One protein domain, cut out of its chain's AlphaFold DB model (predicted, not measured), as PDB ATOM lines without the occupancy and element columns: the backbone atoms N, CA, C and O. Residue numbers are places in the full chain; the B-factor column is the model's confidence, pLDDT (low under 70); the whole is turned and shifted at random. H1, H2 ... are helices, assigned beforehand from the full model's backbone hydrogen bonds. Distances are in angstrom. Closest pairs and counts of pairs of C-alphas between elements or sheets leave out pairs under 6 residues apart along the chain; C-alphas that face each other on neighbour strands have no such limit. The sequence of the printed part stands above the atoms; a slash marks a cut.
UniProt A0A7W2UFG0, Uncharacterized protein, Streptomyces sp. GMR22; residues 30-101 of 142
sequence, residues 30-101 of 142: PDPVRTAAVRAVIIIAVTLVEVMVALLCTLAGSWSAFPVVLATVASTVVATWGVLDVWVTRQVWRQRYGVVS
ATOM      1  N   PRO A  30      -1.859  27.023  37.512       59.94
ATOM      2  CA  PRO A  30      -1.728  28.439  37.202       59.94
ATOM      3  C   PRO A  30      -0.280  28.742  36.837       59.94
ATOM      4  O   PRO A  30       0.610  28.570  37.669       59.94
ATOM      5  N   ASP A  31      -0.056  29.109  35.569       55.31
ATOM      6  CA  ASP A  31       1.266  29.323  34.977       55.31
ATOM      7  C   ASP A  31       2.244  30.089  35.896       55.31
ATOM      8  O   ASP A  31       3.412  29.691  35.934       55.31
ATOM      9  N   PRO A  32       1.820  31.074  36.725       59.91
ATOM     10  CA  PRO A  32       2.714  31.716  37.694       59.91
ATOM     11  C   PRO A  32       3.275  30.818  38.804       59.91
ATOM     12  O   PRO A  32       4.422  31.005  39.199       59.91
ATOM     13  N   VAL A  33       2.530  29.821  39.293       62.28
ATOM     14  CA  VAL A  33       3.030  28.887  40.323       62.28
ATOM     15  C   VAL A  33       4.119  27.998  39.734       62.28
ATOM     16  O   VAL A  33       5.138  27.750  40.375       62.28
ATOM     17  N   ARG A  34       3.948  27.570  38.478       63.03
ATOM     18  CA  ARG A  34       4.981  26.816  37.759       63.03
ATOM     19  C   ARG A  34       6.223  27.657  37.501       63.03
ATOM     20  O   ARG A  34       7.321  27.152  37.698       63.03
ATOM     21  N   THR A  35       6.074  28.921  37.105       65.38
ATOM     22  CA  THR A  35       7.247  29.785  36.885       65.38
ATOM     23  C   THR A  35       7.985  30.081  38.190       65.38
ATOM     24  O   THR A  35       9.213  30.063  38.201       65.38
ATOM     25  N   ALA A  36       7.259  30.291  39.293       70.38
ATOM     26  CA  ALA A  36       7.848  30.497  40.616       70.38
ATOM     27  C   ALA A  36       8.580  29.245  41.127       70.38
ATOM     28  O   ALA A  36       9.729  29.342  41.547       70.38
ATOM     29  N   ALA A  37       7.956  28.068  41.024       68.25
ATOM     30  CA  ALA A  37       8.558  26.808  41.458       68.25
ATOM     31  C   ALA A  37       9.815  26.455  40.650       68.25
ATOM     32  O   ALA A  37      10.837  26.095  41.224       68.25
ATOM     33  N   VAL A  38       9.777  26.613  39.323       73.38
ATOM     34  CA  VAL A  38      10.944  26.352  38.464       73.38
ATOM     35  C   VAL A  38      12.084  27.322  38.778       73.38
ATOM     36  O   VAL A  38      13.233  26.901  38.870       73.38
ATOM     37  N   ARG A  39      11.786  28.606  39.014       71.50
ATOM     38  CA  ARG A  39      12.803  29.581  39.431       71.50
ATOM     39  C   ARG A  39      13.412  29.245  40.788       71.50
ATOM     40  O   ARG A  39      14.630  29.293  40.907       71.50
ATOM     41  N   ALA A  40      12.599  28.864  41.771       73.19
ATOM     42  CA  ALA A  40      13.090  28.439  43.078       73.19
ATOM     43  C   ALA A  40      14.026  27.226  42.961       73.19
ATOM     44  O   ALA A  40      15.097  27.225  43.557       73.19
ATOM     45  N   VAL A  41      13.673  26.237  42.133       78.75
ATOM     46  CA  VAL A  41      14.525  25.062  41.884       78.75
ATOM     47  C   VAL A  41      15.844  25.448  41.214       78.75
ATOM     48  O   VAL A  41      16.890  24.969  41.640       78.75
ATOM     49  N   ILE A  42      15.825  26.337  40.215       77.25
ATOM     50  CA  ILE A  42      17.056  26.826  39.567       77.25
ATOM     51  C   ILE A  42      17.950  27.555  40.581       77.25
ATOM     52  O   ILE A  42      19.154  27.325  40.598       77.25
ATOM     53  N   ILE A  43      17.372  28.386  41.454       76.25
ATOM     54  CA  ILE A  43      18.110  29.105  42.505       76.25
ATOM     55  C   ILE A  43      18.751  28.121  43.488       76.25
ATOM     56  O   ILE A  43      19.944  28.231  43.752       76.25
ATOM     57  N   ILE A  44      17.979  27.152  43.992       80.31
ATOM     58  CA  ILE A  44      18.464  26.125  44.927       80.31
ATOM     59  C   ILE A  44      19.588  25.302  44.292       80.31
ATOM     60  O   ILE A  44      20.572  24.991  44.954       80.31
ATOM     61  N   ALA A  45      19.457  24.956  43.011       80.44
ATOM     62  CA  ALA A  45      20.488  24.216  42.296       80.44
ATOM     63  C   ALA A  45      21.790  25.021  42.192       80.44
ATOM     64  O   ALA A  45      22.860  24.486  42.471       80.44
ATOM     65  N   VAL A  46      21.707  26.309  41.840       80.38
ATOM     66  CA  VAL A  46      22.888  27.178  41.723       80.38
ATOM     67  C   VAL A  46      23.572  27.372  43.076       80.38
ATOM     68  O   VAL A  46      24.789  27.223  43.146       80.38
ATOM     69  N   THR A  47      22.827  27.620  44.156       81.19
ATOM     70  CA  THR A  47      23.424  27.765  45.492       81.19
ATOM     71  C   THR A  47      24.039  26.466  45.996       81.19
ATOM     72  O   THR A  47      25.112  26.502  46.589       81.19
ATOM     73  N   LEU A  48      23.427  25.310  45.726       84.75
ATOM     74  CA  LEU A  48      24.035  24.012  46.040       84.75
ATOM     75  C   LEU A  48      25.370  23.816  45.320       84.75
ATOM     76  O   LEU A  48      26.335  23.360  45.932       84.75
ATOM     77  N   VAL A  49      25.441  24.182  44.038       84.38
ATOM     78  CA  VAL A  49      26.685  24.117  43.259       84.38
ATOM     79  C   VAL A  49      27.723  25.087  43.820       84.38
ATOM     80  O   VAL A  49      28.868  24.694  44.020       84.38
ATOM     81  N   GLU A  50      27.336  26.320  44.132       79.06
ATOM     82  CA  GLU A  50      28.234  27.329  44.698       79.06
ATOM     83  C   GLU A  50      28.790  26.905  46.065       79.06
ATOM     84  O   GLU A  50      29.993  27.008  46.300       79.06
ATOM     85  N   VAL A  51      27.952  26.325  46.928       81.06
ATOM     86  CA  VAL A  51      28.363  25.753  48.219       81.06
ATOM     87  C   VAL A  51      29.309  24.565  48.028       81.06
ATOM     88  O   VAL A  51      30.315  24.472  48.732       81.06
ATOM     89  N   MET A  52      29.034  23.670  47.075       86.00
ATOM     90  CA  MET A  52      29.926  22.546  46.768       86.00
ATOM     91  C   MET A  52      31.291  23.029  46.272       86.00
ATOM     92  O   MET A  52      32.319  22.543  46.743       86.00
ATOM     93  N   VAL A  53      31.314  24.009  45.366       78.12
ATOM     94  CA  VAL A  53      32.553  24.621  44.870       78.12
ATOM     95  C   VAL A  53      33.305  25.304  46.013       78.12
ATOM     96  O   VAL A  53      34.502  25.074  46.165       78.12
ATOM     97  N   ALA A  54      32.617  26.071  46.865       74.31
ATOM     98  CA  ALA A  54      33.219  26.709  48.035       74.31
ATOM     99  C   ALA A  54      33.863  25.686  48.978       74.31
ATOM    100  O   ALA A  54      34.992  25.886  49.429       74.31
ATOM    101  N   LEU A  55      33.177  24.570  49.240       73.56
ATOM    102  CA  LEU A  55      33.680  23.493  50.088       73.56
ATOM    103  C   LEU A  55      34.929  22.842  49.478       73.56
ATOM    104  O   LEU A  55      35.940  22.702  50.164       73.56
ATOM    105  N   LEU A  56      34.891  22.502  48.187       74.81
ATOM    106  CA  LEU A  56      36.032  21.918  47.473       74.81
ATOM    107  C   LEU A  56      37.239  22.865  47.466       74.81
ATOM    108  O   LEU A  56      38.361  22.437  47.723       74.81
ATOM    109  N   CYS A  57      37.017  24.158  47.236       68.25
ATOM    110  CA  CYS A  57      38.079  25.161  47.238       68.25
ATOM    111  C   CYS A  57      38.635  25.448  48.641       68.25
ATOM    112  O   CYS A  57      39.832  25.694  48.777       68.25
ATOM    113  N   THR A  58      37.800  25.368  49.684       68.44
ATOM    114  CA  THR A  58      38.235  25.469  51.090       68.44
ATOM    115  C   THR A  58      39.132  24.293  51.462       68.44
ATOM    116  O   THR A  58      40.184  24.477  52.071       68.44
ATOM    117  N   LEU A  59      38.758  23.084  51.038       70.69
ATOM    118  CA  LEU A  59      39.565  21.880  51.245       70.69
ATOM    119  C   LEU A  59      40.864  21.892  50.418       70.69
ATOM    120  O   LEU A  59      41.844  21.280  50.827       70.69
ATOM    121  N   ALA A  60      40.904  22.619  49.295       71.75
ATOM    122  CA  ALA A  60      42.077  22.728  48.427       71.75
ATOM    123  C   ALA A  60      43.216  23.625  48.971       71.75
ATOM    124  O   ALA A  60      44.248  23.753  48.317       71.75
ATOM    125  N   GLY A  61      43.076  24.240  50.154       62.97
ATOM    126  CA  GLY A  61      44.217  24.809  50.889       62.97
ATOM    127  C   GLY A  61      44.802  26.130  50.359       62.97
ATOM    128  O   GLY A  61      45.967  26.428  50.610       62.97
ATOM    129  N   SER A  62      44.030  26.958  49.646       59.91
ATOM    130  CA  SER A  62      44.479  28.279  49.159       59.91
ATOM    131  C   SER A  62      44.088  29.398  50.137       59.91
ATOM    132  O   SER A  62      43.100  30.109  49.971       59.91
ATOM    133  N   TRP A  63      44.893  29.518  51.194       68.00
ATOM    134  CA  TRP A  63      44.545  30.044  52.522       68.00
ATOM    135  C   TRP A  63      43.736  31.361  52.603       68.00
ATOM    136  O   TRP A  63      42.924  31.466  53.513       68.00
ATOM    137  N   SER A  64      43.851  32.345  51.696       63.31
ATOM    138  CA  SER A  64      43.067  33.600  51.857       63.31
ATOM    139  C   SER A  64      42.705  34.363  50.579       63.31
ATOM    140  O   SER A  64      41.691  35.055  50.553       63.31
ATOM    141  N   ALA A  65      43.480  34.254  49.498       60.97
ATOM    142  CA  ALA A  65      43.161  34.970  48.256       60.97
ATOM    143  C   ALA A  65      41.946  34.362  47.528       60.97
ATOM    144  O   ALA A  65      41.152  35.072  46.915       60.97
ATOM    145  N   PHE A  66      41.767  33.047  47.645       63.75
ATOM    146  CA  PHE A  66      40.677  32.319  47.008       63.75
ATOM    147  C   PHE A  66      39.301  32.565  47.648       63.75
ATOM    148  O   PHE A  66      38.362  32.819  46.894       63.75
ATOM    149  N   PRO A  67      39.139  32.596  48.990       67.62
ATOM    150  CA  PRO A  67      37.856  32.965  49.588       67.62
ATOM    151  C   PRO A  67      37.444  34.403  49.262       67.62
ATOM    152  O   PRO A  67      36.256  34.663  49.120       67.62
ATOM    153  N   VAL A  68      38.391  35.327  49.068       78.50
ATOM    154  CA  VAL A  68      38.080  36.714  48.677       78.50
ATOM    155  C   VAL A  68      37.542  36.789  47.245       78.50
ATOM    156  O   VAL A  68      36.516  37.429  47.001       78.50
ATOM    157  N   VAL A  69      38.179  36.105  46.292       78.56
ATOM    158  CA  VAL A  69      37.687  36.053  44.903       78.56
ATOM    159  C   VAL A  69      36.340  35.332  44.840       78.56
ATOM    160  O   VAL A  69      35.416  35.816  44.187       78.56
ATOM    161  N   LEU A  70      36.180  34.237  45.584       74.94
ATOM    162  CA  LEU A  70      34.917  33.506  45.643       74.94
ATOM    163  C   LEU A  70      33.804  34.344  46.287       74.94
ATOM    164  O   LEU A  70      32.700  34.388  45.760       74.94
ATOM    165  N   ALA A  71      34.096  35.076  47.366       79.19
ATOM    166  CA  ALA A  71      33.151  36.002  47.989       79.19
ATOM    167  C   ALA A  71      32.739  37.129  47.035       79.19
ATOM    168  O   ALA A  71      31.603  37.597  47.088       79.19
ATOM    169  N   THR A  72      33.632  37.539  46.132       81.50
ATOM    170  CA  THR A  72      33.329  38.529  45.091       81.50
ATOM    171  C   THR A  72      32.360  37.958  44.054       81.50
ATOM    172  O   THR A  72      31.372  38.607  43.701       81.50
ATOM    173  N   VAL A  73      32.589  36.720  43.603       82.06
ATOM    174  CA  VAL A  73      31.681  36.014  42.683       82.06
ATOM    175  C   VAL A  73      30.327  35.780  43.350       82.06
ATOM    176  O   VAL A  73      29.307  36.179  42.792       82.06
ATOM    177  N   ALA A  74      30.317  35.266  44.579       79.25
ATOM    178  CA  ALA A  74      29.103  35.047  45.355       79.25
ATOM    179  C   ALA A  74      28.336  36.347  45.593       79.25
ATOM    180  O   ALA A  74      27.132  36.400  45.375       79.25
ATOM    181  N   SER A  75      29.021  37.439  45.939       79.69
ATOM    182  CA  SER A  75      28.381  38.754  46.077       79.69
ATOM    183  C   SER A  75      27.776  39.235  44.762       79.69
ATOM    184  O   SER A  75      26.718  39.853  44.770       79.69
ATOM    185  N   THR A  76      28.391  38.918  43.623       86.12
ATOM    186  CA  THR A  76      27.856  39.255  42.295       86.12
ATOM    187  C   THR A  76      26.608  38.432  41.967       86.12
ATOM    188  O   THR A  76      25.611  38.965  41.465       86.12
ATOM    189  N   VAL A  77      26.628  37.137  42.288       81.06
ATOM    190  CA  VAL A  77      25.478  36.240  42.125       81.06
ATOM    191  C   VAL A  77      24.343  36.667  43.051       81.06
ATOM    192  O   VAL A  77      23.219  36.821  42.583       81.06
ATOM    193  N   VAL A  78      24.629  36.962  44.321       81.69
ATOM    194  CA  VAL A  78      23.664  37.478  45.306       81.69
ATOM    195  C   VAL A  78      23.125  38.851  44.895       81.69
ATOM    196  O   VAL A  78      21.925  39.094  45.007       81.69
ATOM    197  N   ALA A  79      23.960  39.740  44.356       82.75
ATOM    198  CA  ALA A  79      23.512  41.027  43.823       82.75
ATOM    199  C   ALA A  79      22.531  40.834  42.658       82.75
ATOM    200  O   ALA A  79      21.478  41.470  42.607       82.75
ATOM    201  N   THR A  80      22.827  39.895  41.758       81.81
ATOM    202  CA  THR A  80      21.924  39.513  40.663       81.81
ATOM    203  C   THR A  80      20.658  38.829  41.193       81.81
ATOM    204  O   THR A  80      19.555  39.051  40.684       81.81
ATOM    205  N   TRP A  81      20.793  38.034  42.255       79.94
ATOM    206  CA  TRP A  81      19.695  37.364  42.938       79.94
ATOM    207  C   TRP A  81      18.725  38.370  43.551       79.94
ATOM    208  O   TRP A  81      17.526  38.238  43.334       79.94
ATOM    209  N   GLY A  82      19.218  39.424  44.204       77.38
ATOM    210  CA  GLY A  82      18.381  40.495  44.750       77.38
ATOM    211  C   GLY A  82      17.522  41.177  43.681       77.38
ATOM    212  O   GLY A  82      16.363  41.498  43.932       77.38
ATOM    213  N   VAL A  83      18.035  41.324  42.454       76.44
ATOM    214  CA  VAL A  83      17.246  41.834  41.320       76.44
ATOM    215  C   VAL A  83      16.135  40.852  40.941       76.44
ATOM    216  O   VAL A  83      14.988  41.262  40.764       76.44
ATOM    217  N   LEU A  84      16.437  39.557  40.841       75.06
ATOM    218  CA  LEU A  84      15.440  38.519  40.556       75.06
ATOM    219  C   LEU A  84      14.387  38.409  41.663       75.06
ATOM    220  O   LEU A  84      13.203  38.292  41.340       75.06
ATOM    221  N   ASP A  85      14.799  38.494  42.925       75.50
ATOM    222  CA  ASP A  85      13.923  38.448  44.090       75.50
ATOM    223  C   ASP A  85      13.001  39.671  44.106       75.50
ATOM    224  O   ASP A  85      11.788  39.493  44.080       75.50
ATOM    225  N   VAL A  86      13.529  40.893  43.923       71.50
ATOM    226  CA  VAL A  86      12.737  42.130  43.737       71.50
ATOM    227  C   VAL A  86      11.755  42.010  42.574       71.50
ATOM    228  O   VAL A  86      10.613  42.468  42.672       71.50
ATOM    229  N   TRP A  87      12.154  41.395  41.458       71.12
ATOM    230  CA  TRP A  87      11.260  41.182  40.319       71.12
ATOM    231  C   TRP A  87      10.168  40.151  40.633       71.12
ATOM    232  O   TRP A  87       9.027  40.346  40.206       71.12
ATOM    233  N   VAL A  88      10.467  39.100  41.404       67.81
ATOM    234  CA  VAL A  88       9.481  38.130  41.913       67.81
ATOM    235  C   VAL A  88       8.539  38.794  42.914       67.81
ATOM    236  O   VAL A  88       7.325  38.659  42.762       67.81
ATOM    237  N   THR A  89       9.039  39.584  43.867       67.56
ATOM    238  CA  THR A  89       8.198  40.334  44.811       67.56
ATOM    239  C   THR A  89       7.311  41.319  44.061       67.56
ATOM    240  O   THR A  89       6.125  41.419  44.363       67.56
ATOM    241  N   ARG A  90       7.835  41.981  43.020       61.22
ATOM    242  CA  ARG A  90       7.069  42.875  42.140       61.22
ATOM    243  C   ARG A  90       6.015  42.125  41.324       61.22
ATOM    244  O   ARG A  90       4.940  42.678  41.100       61.22
ATOM    245  N   GLN A  91       6.273  40.883  40.906       61.78
ATOM    246  CA  GLN A  91       5.279  40.026  40.247       61.78
ATOM    247  C   GLN A  91       4.202  39.528  41.213       61.78
ATOM    248  O   GLN A  91       3.021  39.592  40.873       61.78
ATOM    249  N   VAL A  92       4.575  39.117  42.427       67.06
ATOM    250  CA  VAL A  92       3.638  38.727  43.490       67.06
ATOM    251  C   VAL A  92       2.779  39.918  43.907       67.06
ATOM    252  O   VAL A  92       1.568  39.774  44.047       67.06
ATOM    253  N   TRP A  93       3.360  41.114  44.019       58.72
ATOM    254  CA  TRP A  93       2.628  42.349  44.302       58.72
ATOM    255  C   TRP A  93       1.715  42.765  43.151       58.72
ATOM    256  O   TRP A  93       0.560  43.110  43.389       58.72
ATOM    257  N   ARG A  94       2.173  42.680  41.897       62.47
ATOM    258  CA  ARG A  94       1.305  42.921  40.731       62.47
ATOM    259  C   ARG A  94       0.184  41.889  40.608       62.47
ATOM    260  O   ARG A  94      -0.876  42.242  40.109       62.47
ATOM    261  N   GLN A  95       0.369  40.658  41.081       58.62
ATOM    262  CA  GLN A  95      -0.692  39.645  41.114       58.62
ATOM    263  C   GLN A  95      -1.633  39.775  42.314       58.62
ATOM    264  O   GLN A  95      -2.823  39.526  42.157       58.62
ATOM    265  N   ARG A  96      -1.144  40.166  43.499       54.25
ATOM    266  CA  ARG A  96      -1.979  40.326  44.702       54.25
ATOM    267  C   ARG A  96      -2.703  41.667  44.765       54.25
ATOM    268  O   ARG A  96      -3.849  41.701  45.189       54.25
ATOM    269  N   TYR A  97      -2.062  42.750  44.332       53.62
ATOM    270  CA  TYR A  97      -2.591  44.115  44.447       53.62
ATOM    271  C   TYR A  97      -2.896  44.772  43.088       53.62
ATOM    272  O   TYR A  97      -3.592  45.781  43.035       53.62
ATOM    273  N   GLY A  98      -2.457  44.184  41.967       51.22
ATOM    274  CA  GLY A  98      -2.753  44.659  40.605       51.22
ATOM    275  C   GLY A  98      -4.035  44.103  39.973       51.22
ATOM    276  O   GLY A  98      -4.274  44.353  38.797       51.22
ATOM    277  N   VAL A  99      -4.877  43.388  40.735       50.75
ATOM    278  CA  VAL A  99      -6.228  42.960  40.299       50.75
ATOM    279  C   VAL A  99      -7.332  43.865  40.881       50.75
ATOM    280  O   VAL A  99      -8.509  43.658  40.607       50.75
ATOM    281  N   VAL A 100      -6.980  44.916  41.637       51.12
ATOM    282  CA  VAL A 100      -7.962  45.851  42.231       51.12
ATOM    283  C   VAL A 100      -7.984  47.227  41.545       51.12
ATOM    284  O   VAL A 100      -8.785  48.081  41.892       51.12
ATOM    285  N   SER A 101      -7.189  47.478  40.502       46.59
ATOM    286  CA  SER A 101      -7.226  48.775  39.797       46.59
ATOM    287  C   SER A 101      -7.556  48.615  38.319       46.59
ATOM    288  O   SER A 101      -6.684  48.643  37.459       46.59
TER     289      SER A 101
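AT A GLANCE: This is residues 30 to 101 of the 142 residues of an uncharacterized protein of Streptomyces sp. GMR22 (UniProt A0A7W2UFG0). Two long helices, H2 and H1, lie side by side and run opposite ways as one long helical hairpin, joined at one end of the rod by a tight turn. Residues 59 to 65 at the turn stick out at that end, and residues 96 to 101 stick out as a short tail at the other. The printed part has 72 residues with two named helices, H1 then H2, and no named strand; the class is all helix. It is only just extended, close to loose, with a radius of gyration of the C-alphas of 17.0 A, and it spans 57 by 19 by 9 A.

IN THESE COORDINATES: Begin with H2, the longest helix, residues 65 to 96. Find C-alpha 65 at (43.161, 34.970, 48.256); from there x falls along the helix to C-alpha 96 at (-1.979, 40.326, 44.702), 45.6 A away. H1, residues 31 to 59, starts at C-alpha 31 at (1.266, 29.323, 34.977) and measures 42.3 A from its first to its last C-alpha.

HOW THE PARTS SIT: H2 and H1 form a helical hairpin, and they touch, with 6 pairs of C-alphas within 8 A. Look for their closest C-alphas at Ala 54 and Leu 70, 7.4 A apart. Their lines stand at a shallow tilt of 11 degrees, and the helices run opposite ways. Their centres are 12.0 A apart. Read the backbone O and N atoms along H1 and H2: every O i to N i+4 pair is within hydrogen-bond range.

THE WHOLE: The two C-alphas farthest apart are those of Gly 61 and Ser 101, 57.8 A. The printed part has no cut, and the link from H1 to H2, 5 residues, is tight. In the B-factor column the mean pLDDT of the printed part is 70.9; look for values under 70 at 30 residues, among them residues 30 to 35, 61 to 67 and 88 to 101.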